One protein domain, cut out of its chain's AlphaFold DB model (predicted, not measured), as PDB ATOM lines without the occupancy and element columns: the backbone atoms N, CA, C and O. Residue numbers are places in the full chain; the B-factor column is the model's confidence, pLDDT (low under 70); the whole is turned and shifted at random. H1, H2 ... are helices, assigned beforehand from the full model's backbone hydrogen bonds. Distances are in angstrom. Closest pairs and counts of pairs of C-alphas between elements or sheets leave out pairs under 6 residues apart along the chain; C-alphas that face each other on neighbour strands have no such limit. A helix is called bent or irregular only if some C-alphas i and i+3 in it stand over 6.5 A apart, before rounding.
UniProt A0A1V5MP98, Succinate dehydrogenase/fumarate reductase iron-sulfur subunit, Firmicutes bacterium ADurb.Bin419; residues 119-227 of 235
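Overview. This is residues 119 to 227 of the 235 residues of the protein "Succinate dehydrogenase/fumarate reductase iron-sulfur subunit" of Firmicutes bacterium ADurb.Bin419 (UniProt A0A1V5MP98). The model is a flat, open ring of helices wound once round H1: the corner made by H4 and H5 is on one side of H1, the pair H2 and H3 is at the far end across a gap, and H6 runs along the rim back toward H2. The ring is loosely formed: H1 and H4 are the one pair of helices that touch, and residues 209 to 217, of which 210 to 217 belong to H6, stand free. The printed part has 109 residues with six named helices, H1 to H6 in chain order, and no named strand; its class is all helix. The whole is loose, with a radius of gyration of the C-alphas of 17.4 A, and spans 45 by 38 by 18 A.

Along the chain. Find C-alpha 119 at (-26.945, -12.043, -44.620); from there H1 runs through residues 119 to 133, 21.3 A from first to last C-alpha. H1 is irregular, but only just: C-alphas 122 and 125 are 6.8 A apart. Next come H2, residues 143 to 153, and H3, residues 159 to 165. Look for C-alpha 176 at (-16.756, -18.151, -17.391), where H4 begins; it holds residues 176 to 188 and is 18.4 A long. H5 follows with residues 191 to 200. H6, the longest helix, holds residues 210 to 225 and runs 22.4 A to C-alpha 225 at (-27.064, 12.661, -37.059).

Arrangement. Start at H1, which touches H4 with residues 131 to 133 alone; the closest C-alphas, of Leu 131 and Ser 183, are 6.9 A apart. These two run opposite ways at a steep tilt of 40 degrees. H1 and H5 are close but not clearly touching, with the C-alphas of Val 124 and Leu 195 closest at 7.4 A. H4 and H5 are also close but not clearly touching, with the C-alphas of Ala 186 and Leu 192 closest at 6.0 A, at a steep tilt of 69.6 degrees, only just short of about perpendicular. H2 and H3 are close but not clearly touching, with the C-alphas of Thr 153 and Ile 162 closest at 7.2 A; they run the same way at a shallow tilt of 21 degrees. H2 and H6 are close but not clearly touching, with the C-alphas of Ala 144 and Phe 221 closest at 7.6 A. Among the pairs that are apart are H1 and H2, H1 and H6, and H5 and H6. In H3, H4, H5 and H6 each O i to N i+4 pair is within hydrogen-bond range; in H1 9 of 11 are, and in H2 5 of 7.

Size, cuts and confidence. The two C-alphas farthest apart are those of Gly 167 and His 202, at 48.3 A. The printed part has no cut and no long link; the links H2 to H3 and H4 to H5 are tight. The mean pLDDT of the printed part is 78.8, and residues 201 to 227 are under 70.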
ATOM      1  N   MET A 119     -26.642 -11.965 -46.044       82.62
ATOM      2  CA  MET A 119     -26.945 -12.043 -44.620       82.62
ATOM      3  C   MET A 119     -25.892 -12.811 -43.830       82.62
ATOM      4  O   MET A 119     -25.644 -12.452 -42.683       82.62
ATOM      5  N   GLU A 120     -25.246 -13.825 -44.412       82.12
ATOM      6  CA  GLU A 120     -24.094 -14.479 -43.777       82.12
ATOM      7  C   GLU A 120     -22.953 -13.472 -43.569       82.12
ATOM      8  O   GLU A 120     -22.409 -13.386 -42.468       82.12
ATOM      9  N   ARG A 121     -22.658 -12.641 -44.577       79.31
ATOM     10  CA  ARG A 121     -21.650 -11.569 -44.506       79.31
ATOM     11  C   ARG A 121     -21.920 -10.604 -43.351       79.31
ATOM     12  O   ARG A 121     -20.994 -10.242 -42.631       79.31
ATOM     13  N   ILE A 122     -23.179 -10.208 -43.165       82.69
ATOM     14  CA  ILE A 122     -23.583  -9.308 -42.079       82.69
ATOM     15  C   ILE A 122     -23.562 -10.030 -40.729       82.69
ATOM     16  O   ILE A 122     -23.093  -9.462 -39.751       82.69
ATOM     17  N   ALA A 123     -24.065 -11.265 -40.647       84.31
ATOM     18  CA  ALA A 123     -24.278 -11.965 -39.381       84.31
ATOM     19  C   ALA A 123     -22.994 -12.547 -38.769       84.31
ATOM     20  O   ALA A 123     -22.861 -12.551 -37.544       84.31
ATOM     21  N   VAL A 124     -22.055 -13.034 -39.590       86.50
ATOM     22  CA  VAL A 124     -20.844 -13.733 -39.119       86.50
ATOM     23  C   VAL A 124     -20.042 -12.916 -38.096       86.50
ATOM     24  O   VAL A 124     -19.771 -13.472 -37.034       86.50
ATOM     25  N   PRO A 125     -19.737 -11.617 -38.301       86.62
ATOM     26  CA  PRO A 125     -19.016 -10.822 -37.303       86.62
ATOM     27  C   PRO A 125     -19.712 -10.764 -35.934       86.62
ATOM     28  O   PRO A 125     -19.050 -10.848 -34.899       86.62
ATOM     29  N   PHE A 126     -21.047 -10.672 -35.903       89.81
ATOM     30  CA  PHE A 126     -21.810 -10.671 -34.649       89.81
ATOM     31  C   PHE A 126     -21.769 -12.038 -33.964       89.81
ATOM     32  O   PHE A 126     -21.658 -12.117 -32.741       89.81
ATOM     33  N   ILE A 127     -21.841 -13.119 -34.744       89.69
ATOM     34  CA  ILE A 127     -21.744 -14.484 -34.220       89.69
ATOM     35  C   ILE A 127     -20.342 -14.734 -33.657       89.69
ATOM     36  O   ILE A 127     -20.214 -15.257 -32.555       89.69
ATOM     37  N   GLU A 128     -19.287 -14.327 -34.361       90.25
ATOM     38  CA  GLU A 128     -17.907 -14.463 -33.884       90.25
ATOM     39  C   GLU A 128     -17.668 -13.662 -32.606       90.25
ATOM     40  O   GLU A 128     -17.071 -14.173 -31.653       90.25
ATOM     41  N   ASN A 129     -18.184 -12.432 -32.544       92.00
ATOM     42  CA  ASN A 129     -18.110 -11.636 -31.330       92.00
ATOM     43  C   ASN A 129     -18.868 -12.309 -30.177       92.00
ATOM     44  O   ASN A 129     -18.343 -12.370 -29.064       92.00
ATOM     45  N   TYR A 130     -20.040 -12.892 -30.445       93.69
ATOM     46  CA  TYR A 130     -20.812 -13.639 -29.452       93.69
ATOM     47  C   TYR A 130     -20.072 -14.878 -28.950       93.69
ATOM     48  O   TYR A 130     -19.995 -15.091 -27.744       93.69
ATOM     49  N   LEU A 131     -19.458 -15.659 -29.836       93.25
ATOM     50  CA  LEU A 131     -18.678 -16.835 -29.445       93.25
ATOM     51  C   LEU A 131     -17.426 -16.461 -28.639       93.25
ATOM     52  O   LEU A 131     -17.007 -17.220 -27.769       93.25
ATOM     53  N   LYS A 132     -16.841 -15.287 -28.898       92.00
ATOM     54  CA  LYS A 132     -15.640 -14.807 -28.204       92.00
ATOM     55  C   LYS A 132     -15.936 -14.132 -26.862       92.00
ATOM     56  O   LYS A 132     -15.140 -14.256 -25.937       92.00
ATOM     57  N   THR A 133     -17.031 -13.381 -26.771       92.00
ATOM     58  CA  THR A 133     -17.302 -12.454 -25.651       92.00
ATOM     59  C   THR A 133     -18.616 -12.729 -24.919       92.00
ATOM     60  O   THR A 133     -18.891 -12.114 -23.893       92.00
ATOM     61  N   GLY A 134     -19.458 -13.613 -25.456       93.38
ATOM     62  CA  GLY A 134     -20.826 -13.834 -24.993       93.38
ATOM     63  C   GLY A 134     -21.794 -12.700 -25.353       93.38
ATOM     64  O   GLY A 134     -22.933 -12.692 -24.890       93.38
ATOM     65  N   MET A 135     -21.372 -11.738 -26.180       91.81
ATOM     66  CA  MET A 135     -22.188 -10.608 -26.626       91.81
ATOM     67  C   MET A 135     -22.201 -10.518 -28.148       91.81
ATOM     68  O   MET A 135     -21.166 -10.627 -28.788       91.81
ATOM     69  N   ALA A 136     -23.365 -10.292 -28.757       89.50
ATOM     70  CA  ALA A 136     -23.443 -10.133 -30.212       89.50
ATOM     71  C   ALA A 136     -22.805  -8.817 -30.683       89.50
ATOM     72  O   ALA A 136     -22.181  -8.767 -31.735       89.50
ATOM     73  N   VAL A 137     -22.935  -7.756 -29.885       86.19
ATOM     74  CA  VAL A 137     -22.369  -6.435 -30.178       86.19
ATOM     75  C   VAL A 137     -20.957  -6.309 -29.619       86.19
ATOM     76  O   VAL A 137     -20.694  -6.735 -28.494       86.19
ATOM     77  N   SER A 138     -20.063  -5.720 -30.414       80.88
ATOM     78  CA  SER A 138     -18.681  -5.455 -30.014       80.88
ATOM     79  C   SER A 138     -18.623  -4.498 -28.822       80.88
ATOM     80  O   SER A 138     -19.451  -3.597 -28.700       80.88
ATOM     81  N   GLU A 139     -17.619  -4.676 -27.964       78.88
ATOM     82  CA  GLU A 139     -17.256  -3.684 -26.942       78.88
ATOM     83  C   GLU A 139     -16.431  -2.522 -27.514       78.88
ATOM     84  O   GLU A 139     -16.156  -1.561 -26.798       78.88
ATOM     85  N   ALA A 140     -15.981  -2.625 -28.770       81.50
ATOM     86  CA  ALA A 140     -15.244  -1.556 -29.424       81.50
ATOM     87  C   ALA A 140     -16.149  -0.330 -29.602       81.50
ATOM     88  O   ALA A 140     -17.215  -0.415 -30.210       81.50
ATOM     89  N   GLU A 141     -15.694   0.802 -29.073       84.62
ATOM     90  CA  GLU A 141     -16.379   2.083 -29.191       84.62
ATOM     91  C   GLU A 141     -16.027   2.733 -30.531       84.62
ATOM     92  O   GLU A 141     -14.852   2.933 -30.846       84.62
ATOM     93  N   GLU A 142     -17.043   3.084 -31.314       86.12
ATOM     94  CA  GLU A 142     -16.868   3.793 -32.581       86.12
ATOM     95  C   GLU A 142     -16.791   5.307 -32.314       86.12
ATOM     96  O   GLU A 142     -17.742   5.852 -31.743       86.12
ATOM     97  N   PRO A 143     -15.727   6.023 -32.734       86.62
ATOM     98  CA  PRO A 143     -15.561   7.451 -32.450       86.62
ATOM     99  C   PRO A 143     -16.788   8.307 -32.783       86.62
ATOM    100  O   PRO A 143     -17.189   9.141 -31.971       86.62
ATOM    101  N   ALA A 144     -17.445   8.042 -33.918       83.19
ATOM    102  CA  ALA A 144     -18.657   8.756 -34.322       83.19
ATOM    103  C   ALA A 144     -19.814   8.592 -33.317       83.19
ATOM    104  O   ALA A 144     -20.587   9.524 -33.090       83.19
ATOM    105  N   VAL A 145     -19.936   7.421 -32.686       86.50
ATOM    106  CA  VAL A 145     -20.947   7.156 -31.653       86.50
ATOM    107  C   VAL A 145     -20.539   7.817 -30.339       86.50
ATOM    108  O   VAL A 145     -21.347   8.524 -29.734       86.50
ATOM    109  N   THR A 146     -19.282   7.648 -29.931       89.31
ATOM    110  CA  THR A 146     -18.729   8.231 -28.702       89.31
ATOM    111  C   THR A 146     -18.877   9.755 -28.693       89.31
ATOM    112  O   THR A 146     -19.293  10.323 -27.685       89.31
ATOM    113  N   ASP A 147     -18.637  10.438 -29.814       89.56
ATOM    114  CA  ASP A 147     -18.776  11.897 -29.915       89.56
ATOM    115  C   ASP A 147     -20.225  12.380 -29.753       89.56
ATOM    116  O   ASP A 147     -20.493  13.369 -29.056       89.56
ATOM    117  N   VAL A 148     -21.188  11.648 -30.320       90.31
ATOM    118  CA  VAL A 148     -22.618  11.915 -30.096       90.31
ATOM    119  C   VAL A 148     -22.978  11.695 -28.626       90.31
ATOM    120  O   VAL A 148     -23.723  12.491 -28.039       90.31
ATOM    121  N   LEU A 149     -22.448  10.637 -28.013       91.06
ATOM    122  CA  LEU A 149     -22.725  10.306 -26.621       91.06
ATOM    123  C   LEU A 149     -22.140  11.337 -25.658       91.06
ATOM    124  O   LEU A 149     -22.888  11.769 -24.785       91.06
ATOM    125  N   LYS A 150     -20.909  11.832 -25.865       93.56
ATOM    126  CA  LYS A 150     -20.304  12.916 -25.058       93.56
ATOM    127  C   LYS A 150     -21.279  14.063 -24.827       93.56
ATOM    128  O   LYS A 150     -21.512  14.487 -23.696       93.56
ATOM    129  N   THR A 151     -21.899  14.530 -25.909       90.19
ATOM    130  CA  THR A 151     -22.838  15.658 -25.869       90.19
ATOM    131  C   THR A 151     -24.131  15.310 -25.132       90.19
ATOM    132  O   THR A 151     -24.674  16.141 -24.407       90.19
ATOM    133  N   ARG A 152     -24.648  14.089 -25.314       91.31
ATOM    134  CA  ARG A 152     -25.928  13.653 -24.732       91.31
ATOM    135  C   ARG A 152     -25.826  13.304 -23.255       91.31
ATOM    136  O   ARG A 152     -26.788  13.496 -22.519       91.31
ATOM    137  N   THR A 153     -24.692  12.761 -22.832       91.81
ATOM    138  CA  THR A 153     -24.500  12.242 -21.478       91.81
ATOM    139  C   THR A 153     -23.687  13.193 -20.614       91.81
ATOM    140  O   THR A 153     -23.791  13.129 -19.393       91.81
ATOM    141  N   GLY A 154     -22.882  14.082 -21.202       92.19
ATOM    142  CA  GLY A 154     -21.886  14.864 -20.470       92.19
ATOM    143  C   GLY A 154     -20.778  13.989 -19.874       92.19
ATOM    144  O   GLY A 154     -20.268  14.313 -18.806       92.19
ATOM    145  N   THR A 155     -20.479  12.846 -20.500       93.62
ATOM    146  CA  THR A 155     -19.336  11.975 -20.177       93.62
ATOM    147  C   THR A 155     -18.272  12.070 -21.273       93.62
ATOM    148  O   THR A 155     -18.414  12.850 -22.213       93.62
ATOM    149  N   ASP A 156     -17.226  11.244 -21.204       92.88
ATOM    150  CA  ASP A 156     -16.286  11.050 -22.317       92.88
ATOM    151  C   ASP A 156     -16.892  10.295 -23.524       92.88
ATOM    152  O   ASP A 156     -16.212  10.083 -24.526       92.88
ATOM    153  N   GLY A 157     -18.181   9.942 -23.445       92.50
ATOM    154  CA  GLY A 157     -18.956   9.251 -24.472       92.50
ATOM    155  C   GLY A 157     -18.848   7.731 -24.443       92.50
ATOM    156  O   GLY A 157     -19.657   7.077 -25.092       92.50
ATOM    157  N   THR A 158     -17.903   7.167 -23.689       93.31
ATOM    158  CA  THR A 158     -17.717   5.716 -23.613       93.31
ATOM    159  C   THR A 158     -18.834   5.066 -22.803       93.31
ATOM    160  O   THR A 158     -19.315   5.621 -21.807       93.31
ATOM    161  N   ILE A 159     -19.249   3.856 -23.187       92.50
ATOM    162  CA  ILE A 159     -20.258   3.112 -22.427       92.50
ATOM    163  C   ILE A 159     -19.736   2.786 -21.023       92.50
ATOM    164  O   ILE A 159     -20.532   2.741 -20.081       92.50
ATOM    165  N   GLN A 160     -18.421   2.616 -20.849       92.69
ATOM    166  CA  GLN A 160     -17.829   2.331 -19.541       92.69
ATOM    167  C   GLN A 160     -17.995   3.495 -18.560       92.69
ATOM    168  O   GLN A 160     -18.430   3.274 -17.425       92.69
ATOM    169  N   GLU A 161     -17.725   4.729 -18.985       94.06
ATOM    170  CA  GLU A 161     -17.920   5.904 -18.130       94.06
ATOM    171  C   GLU A 161     -19.407   6.167 -17.874       94.06
ATOM    172  O   GLU A 161     -19.818   6.416 -16.739       94.06
ATOM    173  N   ILE A 162     -20.248   6.034 -18.908       94.69
ATOM    174  CA  ILE A 162     -21.703   6.202 -18.775       94.69
ATOM    175  C   ILE A 162     -22.265   5.249 -17.714       94.69
ATOM    176  O   ILE A 162     -23.080   5.667 -16.891       94.69
ATOM    177  N   ARG A 163     -21.823   3.984 -17.704       94.88
ATOM    178  CA  ARG A 163     -22.234   2.977 -16.714       94.88
ATOM    179  C   ARG A 163     -21.714   3.301 -15.315       94.88
ATOM    180  O   ARG A 163     -22.506   3.297 -14.373       94.88
ATOM    181  N   SER A 164     -20.431   3.638 -15.194       95.88
ATOM    182  CA  SER A 164     -19.801   3.977 -13.909       95.88
ATOM    183  C   SER A 164     -20.503   5.148 -13.229       95.88
ATOM    184  O   SER A 164     -20.817   5.095 -12.039       95.88
ATOM    185  N   ARG A 165     -20.852   6.180 -14.004       95.75
ATOM    186  CA  ARG A 165     -21.533   7.378 -13.506       95.75
ATOM    187  C   ARG A 165     -22.907   7.102 -12.892       95.75
ATOM    188  O   ARG A 165     -23.326   7.832 -11.999       95.75
ATOM    189  N   ILE A 166     -23.603   6.066 -13.357       94.75
ATOM    190  CA  ILE A 166     -24.903   5.644 -12.809       94.75
ATOM    191  C   ILE A 166     -24.773   4.500 -11.791       94.75
ATOM    192  O   ILE A 166     -25.769   3.863 -11.453       94.75
ATOM    193  N   GLY A 167     -23.558   4.234 -11.299       95.50
ATOM    194  CA  GLY A 167     -23.287   3.218 -10.283       95.50
ATOM    195  C   GLY A 167     -23.361   1.779 -10.797       95.50
ATOM    196  O   GLY A 167     -23.564   0.862 -10.003       95.50
ATOM    197  N   LEU A 168     -23.238   1.565 -12.110       95.75
ATOM    198  CA  LEU A 168     -23.147   0.232 -12.703       95.75
ATOM    199  C   LEU A 168     -21.691  -0.154 -12.953       95.75
ATOM    200  O   LEU A 168     -20.848   0.696 -13.229       95.75
ATOM    201  N   GLU A 169     -21.431  -1.461 -12.969       93.00
ATOM    202  CA  GLU A 169     -20.142  -2.010 -13.393       93.00
ATOM    203  C   GLU A 169     -19.730  -1.457 -14.767       93.00
ATOM    204  O   GLU A 169     -20.539  -1.544 -15.700       93.00
ATOM    205  N   PRO A 170     -18.500  -0.943 -14.948       91.56
ATOM    206  CA  PRO A 170     -18.095  -0.274 -16.185       91.56
ATOM    207  C   PRO A 170     -18.247  -1.167 -17.421       91.56
ATOM    208  O   PRO A 170     -18.676  -0.717 -18.481       91.56
ATOM    209  N   LYS A 171     -17.967  -2.466 -17.289       88.19
ATOM    210  CA  LYS A 171     -18.085  -3.440 -18.378       88.19
ATOM    211  C   LYS A 171     -19.222  -4.423 -18.146       88.19
ATOM    212  O   LYS A 171     -19.605  -4.712 -17.012       88.19
ATOM    213  N   ARG A 172     -19.773  -4.942 -19.243       87.19
ATOM    214  CA  ARG A 172     -20.661  -6.104 -19.199       87.19
ATOM    215  C   ARG A 172     -19.784  -7.344 -19.194       87.19
ATOM    216  O   ARG A 172     -19.113  -7.621 -20.175       87.19
ATOM    217  N   ASN A 173     -19.796  -8.079 -18.092       84.31
ATOM    218  CA  ASN A 173     -19.020  -9.305 -17.970       84.31
ATOM    219  C   ASN A 173     -19.941 -10.512 -18.151       84.31
ATOM    220  O   ASN A 173     -20.971 -10.618 -17.482       84.31
ATOM    221  N   VAL A 174     -19.556 -11.431 -19.031       91.62
ATOM    222  CA  VAL A 174     -20.178 -12.753 -19.146       91.62
ATOM    223  C   VAL A 174     -19.362 -13.724 -18.297       91.62
ATOM    224  O   VAL A 174     -18.134 -13.719 -18.344       91.62
ATOM    225  N   SER A 175     -20.028 -14.519 -17.454       94.81
ATOM    226  CA  SER A 175     -19.320 -15.428 -16.543       94.81
ATOM    227  C   SER A 175     -18.595 -16.534 -17.312       94.81
ATOM    228  O   SER A 175     -19.081 -16.981 -18.350       94.81
ATOM    229  N   GLN A 176     -17.481 -17.036 -16.770       95.56
ATOM    230  CA  GLN A 176     -16.756 -18.151 -17.391       95.56
ATOM    231  C   GLN A 176     -17.666 -19.369 -17.599       95.56
ATOM    232  O   GLN A 176     -17.686 -19.940 -18.680       95.56
ATOM    233  N   LYS A 177     -18.512 -19.687 -16.609       97.38
ATOM    234  CA  LYS A 177     -19.513 -20.754 -16.726       97.38
ATOM    235  C   LYS A 177     -20.430 -20.557 -17.942       97.38
ATOM    236  O   LYS A 177     -20.677 -21.505 -18.675       97.38
ATOM    237  N   ALA A 178     -20.925 -19.336 -18.165       96.31
ATOM    238  CA  ALA A 178     -21.766 -19.036 -19.323       96.31
ATOM    239  C   ALA A 178     -20.986 -19.154 -20.643       96.31
ATOM    240  O   ALA A 178     -21.523 -19.669 -21.618       96.31
ATOM    241  N   MET A 179     -19.716 -18.738 -20.676       96.56
ATOM    242  CA  MET A 179     -18.853 -18.912 -21.854       96.56
ATOM    243  C   MET A 179     -18.602 -20.391 -22.182       96.56
ATOM    244  O   MET A 179     -18.628 -20.777 -23.355       96.56
ATOM    245  N   ASP A 180     -18.419 -21.228 -21.162       96.12
ATOM    246  CA  ASP A 180     -18.255 -22.675 -21.323       96.12
ATOM    247  C   ASP A 180     -19.547 -23.314 -21.872       96.12
ATOM    248  O   ASP A 180     -19.502 -24.138 -22.790       96.12
ATOM    249  N   GLU A 181     -20.714 -22.889 -21.370       95.62
ATOM    250  CA  GLU A 181     -22.028 -23.321 -21.868       95.62
ATOM    251  C   GLU A 181     -22.271 -22.884 -23.322       95.62
ATOM    252  O   GLU A 181     -22.687 -23.706 -24.143       95.62
ATOM    253  N   ILE A 182     -21.957 -21.630 -23.672       94.38
ATOM    254  CA  ILE A 182     -22.044 -21.117 -25.049       94.38
ATOM    255  C   ILE A 182     -21.180 -21.964 -25.984       94.38
ATOM    256  O   ILE A 182     -21.659 -22.404 -27.029       94.38
ATOM    257  N   SER A 183     -19.932 -22.231 -25.597       92.75
ATOM    258  CA  SER A 183     -18.994 -23.021 -26.403       92.75
ATOM    259  C   SER A 183     -19.500 -24.448 -26.618       92.75
ATOM    260  O   SER A 183     -19.462 -24.961 -27.739       92.75
ATOM    261  N   LYS A 184     -20.044 -25.074 -25.565       90.88
ATOM    262  CA  LYS A 184     -20.634 -26.415 -25.642       90.88
ATOM    263  C   LYS A 184     -21.828 -26.453 -26.601       90.88
ATOM    264  O   LYS A 184     -21.879 -27.333 -27.458       90.88
ATOM    265  N   LEU A 185     -22.756 -25.501 -26.484       89.81
ATOM    266  CA  LEU A 185     -23.947 -25.422 -27.337       89.81
ATOM    267  C   LEU A 185     -23.597 -25.106 -28.795       89.81
ATOM    268  O   LEU A 185     -24.177 -25.687 -29.712       89.81
ATOM    269  N   ALA A 186     -22.639 -24.210 -29.031       87.50
ATOM    270  CA  ALA A 186     -22.172 -23.888 -30.376       87.50
ATOM    271  C   ALA A 186     -21.549 -25.113 -31.065       87.50
ATOM    272  O   ALA A 186     -21.804 -25.348 -32.247       87.50
ATOM    273  N   GLY A 187     -20.780 -25.913 -30.318       84.19
ATOM    274  CA  GLY A 187     -20.219 -27.168 -30.811       84.19
ATOM    275  C   GLY A 187     -21.286 -28.223 -31.098       84.19
ATOM    276  O   GLY A 187     -21.265 -28.834 -32.161       84.19
ATOM    277  N   SER A 188     -22.253 -28.416 -30.197       81.94
ATOM    278  CA  SER A 188     -23.272 -29.460 -30.373       81.94
ATOM    279  C   SER A 188     -24.334 -29.113 -31.420       81.94
ATOM    280  O   SER A 188     -24.880 -30.013 -32.047       81.94
ATOM    281  N   SER A 189     -24.627 -27.829 -31.634       79.81
ATOM    282  CA  SER A 189     -25.638 -27.368 -32.604       79.81
ATOM    283  C   SER A 189     -25.183 -27.392 -34.069       79.81
ATOM    284  O   SER A 189     -25.992 -27.111 -34.951       79.81
ATOM    285  N   GLY A 190     -23.907 -27.681 -34.350       78.12
ATOM    286  CA  GLY A 190     -23.333 -27.585 -35.700       78.12
ATOM    287  C   GLY A 190     -23.065 -26.145 -36.164       78.12
ATOM    288  O   GLY A 190     -22.702 -25.922 -37.322       78.12
ATOM    289  N   LEU A 191     -23.210 -25.153 -35.276       83.31
ATOM    290  CA  LEU A 191     -22.940 -23.746 -35.585       83.31
ATOM    291  C   LEU A 191     -21.475 -23.528 -35.982       83.31
ATOM    292  O   LEU A 191     -21.204 -22.827 -36.956       83.31
ATOM    293  N   LEU A 192     -20.532 -24.135 -35.251       85.19
ATOM    294  CA  LEU A 192     -19.099 -23.989 -35.535       85.19
ATOM    295  C   LEU A 192     -18.725 -24.555 -36.912       85.19
ATOM    296  O   LEU A 192     -17.980 -23.919 -37.659       85.19
ATOM    297  N   ASP A 193     -19.295 -25.701 -37.284       82.75
ATOM    298  CA  ASP A 193     -19.078 -26.311 -38.599       82.75
ATOM    299  C   ASP A 193     -19.634 -25.425 -39.715       82.75
ATOM    300  O   ASP A 193     -18.950 -25.157 -40.706       82.75
ATOM    301  N   LYS A 194     -20.847 -24.889 -39.530       78.06
ATOM    302  CA  LYS A 194     -21.468 -23.974 -40.494       78.06
ATOM    303  C   LYS A 194     -20.648 -22.694 -40.669       78.06
ATOM    304  O   LYS A 194     -20.427 -22.281 -41.804       78.06
ATOM    305  N   LEU A 195     -20.150 -22.098 -39.584       81.94
ATOM    306  CA  LEU A 195     -19.274 -20.922 -39.653       81.94
ATOM    307  C   LEU A 195     -17.987 -21.220 -40.424       81.94
ATOM    308  O   LEU A 195     -17.591 -20.433 -41.283       81.94
ATOM    309  N   ASN A 196     -17.358 -22.372 -40.173       82.44
ATOM    310  CA  ASN A 196     -16.173 -22.794 -40.915       82.44
ATOM    311  C   ASN A 196     -16.464 -22.953 -42.414       82.44
ATOM    312  O   ASN A 196     -15.657 -22.523 -43.238       82.44
ATOM    313  N   ILE A 197     -17.614 -23.522 -42.786       77.81
ATOM    314  CA  ILE A 197     -18.031 -23.637 -44.191       77.81
ATOM    315  C   ILE A 197     -18.199 -22.251 -44.823       77.81
ATOM    316  O   ILE A 197     -17.633 -21.997 -45.886       77.81
ATOM    317  N   ILE A 198     -18.923 -21.340 -44.165       75.88
ATOM    318  CA  ILE A 198     -19.179 -19.982 -44.671       75.88
ATOM    319  C   ILE A 198     -17.856 -19.244 -44.918       75.88
ATOM    320  O   ILE A 198     -17.625 -18.722 -46.013       75.88
ATOM    321  N   LYS A 199     -16.940 -19.268 -43.940       75.75
ATOM    322  CA  LYS A 199     -15.632 -18.595 -44.033       75.75
ATOM    323  C   LYS A 199     -14.736 -19.164 -45.135       75.75
ATOM    324  O   LYS A 199     -13.954 -18.421 -45.720       75.75
ATOM    325  N   ASN A 200     -14.852 -20.459 -45.430       71.00
ATOM    326  CA  ASN A 200     -14.047 -21.129 -46.453       71.00
ATOM    327  C   ASN A 200     -14.708 -21.174 -47.841       71.00
ATOM    328  O   ASN A 200     -14.061 -21.568 -48.813       71.00
ATOM    329  N   SER A 201     -15.972 -20.762 -47.965       65.81
ATOM    330  CA  SER A 201     -16.665 -20.687 -49.253       65.81
ATOM    331  C   SER A 201     -16.072 -19.588 -50.155       65.81
ATOM    332  O   SER A 201     -15.724 -18.500 -49.707       65.81
ATOM    333  N   HIS A 202     -15.936 -19.856 -51.459       50.50
ATOM    334  CA  HIS A 202     -15.295 -18.936 -52.417       50.50
ATOM    335  C   HIS A 202     -16.050 -17.606 -52.635       50.50
ATOM    336  O   HIS A 202     -15.461 -16.656 -53.148       50.50
ATOM    337  N   GLN A 203     -17.327 -17.519 -52.246       52.59
ATOM    338  CA  GLN A 203     -18.160 -16.322 -52.409       52.59
ATOM    339  C   GLN A 203     -17.931 -15.268 -51.310       52.59
ATOM    340  O   GLN A 203     -18.073 -14.080 -51.588       52.59
ATOM    341  N   SER A 204     -17.450 -15.654 -50.120       45.97
ATOM    342  CA  SER A 204     -17.075 -14.704 -49.056       45.97
ATOM    343  C   SER A 204     -15.778 -13.932 -49.361       45.97
ATOM    344  O   SER A 204     -15.586 -12.817 -48.881       45.97
ATOM    345  N   LYS A 205     -14.915 -14.467 -50.239       41.69
ATOM    346  CA  LYS A 205     -13.658 -13.823 -50.677       41.69
ATOM    347  C   LYS A 205     -13.845 -12.640 -51.635       41.69
ATOM    348  O   LYS A 205     -12.860 -11.983 -51.958       41.69
ATOM    349  N   ARG A 206     -15.064 -12.371 -52.122       41.72
ATOM    350  CA  ARG A 206     -15.309 -11.331 -53.140       41.72
ATOM    351  C   ARG A 206     -15.767  -9.977 -52.580       41.72
ATOM    352  O   ARG A 206     -15.836  -9.040 -53.363       41.72
ATOM    353  N   LEU A 207     -16.098  -9.862 -51.286       42.19
ATOM    354  CA  LEU A 207     -16.872  -8.713 -50.773       42.19
ATOM    355  C   LEU A 207     -16.503  -8.215 -49.361       42.19
ATOM    356  O   LEU A 207     -17.283  -7.489 -48.747       42.19
ATOM    357  N   ILE A 208     -15.304  -8.516 -48.855       42.56
ATOM    358  CA  ILE A 208     -14.683  -7.625 -47.858       42.56
ATOM    359  C   ILE A 208     -13.914  -6.562 -48.641       42.56
ATOM    360  O   ILE A 208     -12.689  -6.543 -48.672       42.56
ATOM    361  N   ASP A 209     -14.656  -5.724 -49.355       46.94
ATOM    362  CA  ASP A 209     -14.145  -4.407 -49.688       46.94
ATOM    363  C   ASP A 209     -14.435  -3.539 -48.461       46.94
ATOM    364  O   ASP A 209     -15.574  -3.113 -48.237       46.94
ATOM    365  N   GLU A 210     -13.432  -3.390 -47.592       49.31
ATOM    366  CA  GLU A 210     -13.536  -2.588 -46.368       49.31
ATOM    367  C   GLU A 210     -14.059  -1.172 -46.654       49.31
ATOM    368  O   GLU A 210     -14.706  -0.572 -45.790       49.31
ATOM    369  N   ASP A 211     -13.835  -0.658 -47.865       48.66
ATOM    370  CA  ASP A 211     -14.243   0.681 -48.266       48.66
ATOM    371  C   ASP A 211     -15.763   0.779 -48.470       48.66
ATOM    372  O   ASP A 211     -16.378   1.764 -48.054       48.66
ATOM    373  N   ASN A 212     -16.410  -0.277 -48.978       42.66
ATOM    374  CA  ASN A 212     -17.870  -0.323 -49.124       42.66
ATOM    375  C   ASN A 212     -18.595  -0.461 -47.774       42.66
ATOM    376  O   ASN A 212     -19.654   0.135 -47.571       42.66
ATOM    377  N   ILE A 213     -18.017  -1.198 -46.819       46.94
ATOM    378  CA  ILE A 213     -18.568  -1.299 -45.458       46.94
ATOM    379  C   ILE A 213     -18.442   0.048 -44.734       46.94
ATOM    380  O   ILE A 213     -19.409   0.504 -44.123       46.94
ATOM    381  N   LYS A 214     -17.290   0.727 -44.847       51.56
ATOM    382  CA  LYS A 214     -17.099   2.080 -44.297       51.56
ATOM    383  C   LYS A 214     -18.070   3.089 -44.910       51.56
ATOM    384  O   LYS A 214     -18.639   3.894 -44.176       51.56
ATOM    385  N   ALA A 215     -18.303   3.031 -46.222       48.38
ATOM    386  CA  ALA A 215     -19.249   3.914 -46.905       48.38
ATOM    387  C   ALA A 215     -20.694   3.728 -46.405       48.38
ATOM    388  O   ALA A 215     -21.352   4.710 -46.061       48.38
ATOM    389  N   LEU A 216     -21.158   2.480 -46.275       44.09
ATOM    390  CA  LEU A 216     -22.501   2.175 -45.771       44.09
ATOM    391  C   LEU A 216     -22.676   2.606 -44.305       44.09
ATOM    392  O   LEU A 216     -23.695   3.195 -43.941       44.09
ATOM    393  N   CYS A 217     -21.664   2.362 -43.467       49.94
ATOM    394  CA  CYS A 217     -21.643   2.856 -42.094       49.94
ATOM    395  C   CYS A 217     -21.748   4.388 -42.060       49.94
ATOM    396  O   CYS A 217     -22.586   4.920 -41.335       49.94
ATOM    397  N   ASN A 218     -20.977   5.101 -42.889       52.41
ATOM    398  CA  ASN A 218     -21.015   6.565 -42.971       52.41
ATOM    399  C   ASN A 218     -22.392   7.109 -43.386       52.41
ATOM    400  O   ASN A 218     -22.868   8.076 -42.790       52.41
ATOM    401  N   GLU A 219     -23.073   6.486 -44.352       52.19
ATOM    402  CA  GLU A 219     -24.437   6.879 -44.741       52.19
ATOM    403  C   GLU A 219     -25.453   6.670 -43.609       52.19
ATOM    404  O   GLU A 219     -26.279   7.547 -43.334       52.19
ATOM    405  N   ILE A 220     -25.359   5.543 -42.895       56.69
ATOM    406  CA  ILE A 220     -26.188   5.267 -41.714       56.69
ATOM    407  C   ILE A 220     -25.897   6.289 -40.602       56.69
ATOM    408  O   ILE A 220     -26.828   6.794 -39.970       56.69
ATOM    409  N   PHE A 221     -24.635   6.668 -40.388       52.03
ATOM    410  CA  PHE A 221     -24.255   7.670 -39.389       52.03
ATOM    411  C   PHE A 221     -24.766   9.077 -39.731       52.03
ATOM    412  O   PHE A 221     -25.259   9.775 -38.840       52.03
ATOM    413  N   LEU A 222     -24.754   9.474 -41.008       51.38
ATOM    414  CA  LEU A 222     -25.373  10.726 -41.466       51.38
ATOM    415  C   LEU A 222     -26.886  10.756 -41.199       51.38
ATOM    416  O   LEU A 222     -27.440  11.812 -40.888       51.38
ATOM    417  N   LEU A 223     -27.562   9.608 -41.294       52.19
ATOM    418  CA  LEU A 223     -28.982   9.482 -40.958       52.19
ATOM    419  C   LEU A 223     -29.223   9.565 -39.443       52.19
ATOM    420  O   LEU A 223     -30.154  10.247 -39.017       52.19
ATOM    421  N   ILE A 224     -28.363   8.951 -38.624       51.19
ATOM    422  CA  ILE A 224     -28.429   9.048 -37.155       51.19
ATOM    423  C   ILE A 224     -28.215  10.499 -36.690       51.19
ATOM    424  O   ILE A 224     -28.922  10.965 -35.793       51.19
ATOM    425  N   GLY A 225     -27.305  11.239 -37.332       51.09
ATOM    426  CA  GLY A 225     -27.064  12.661 -37.059       51.09
ATOM    427  C   GLY A 225     -28.261  13.576 -37.352       51.09
ATOM    428  O   GLY A 225     -28.347  14.662 -36.784       51.09
ATOM    429  N   LYS A 226     -29.215  13.136 -38.186       51.69
ATOM    430  CA  LYS A 226     -30.449  13.871 -38.528       51.69
ATOM    431  C   LYS A 226     -31.636  13.556 -37.608       51.69
ATOM    432  O   LYS A 226     -32.690  14.175 -37.753       51.69
ATOM    433  N   LEU A 227     -31.503  12.611 -36.674       41.62
ATOM    434  CA  LEU A 227     -32.554  12.309 -35.699       41.62
ATOM    435  C   LEU A 227     -32.679  13.449 -34.668       41.62
ATOM    436  O   LEU A 227     -31.661  14.021 -34.265       41.62
TER     437      LEU A 227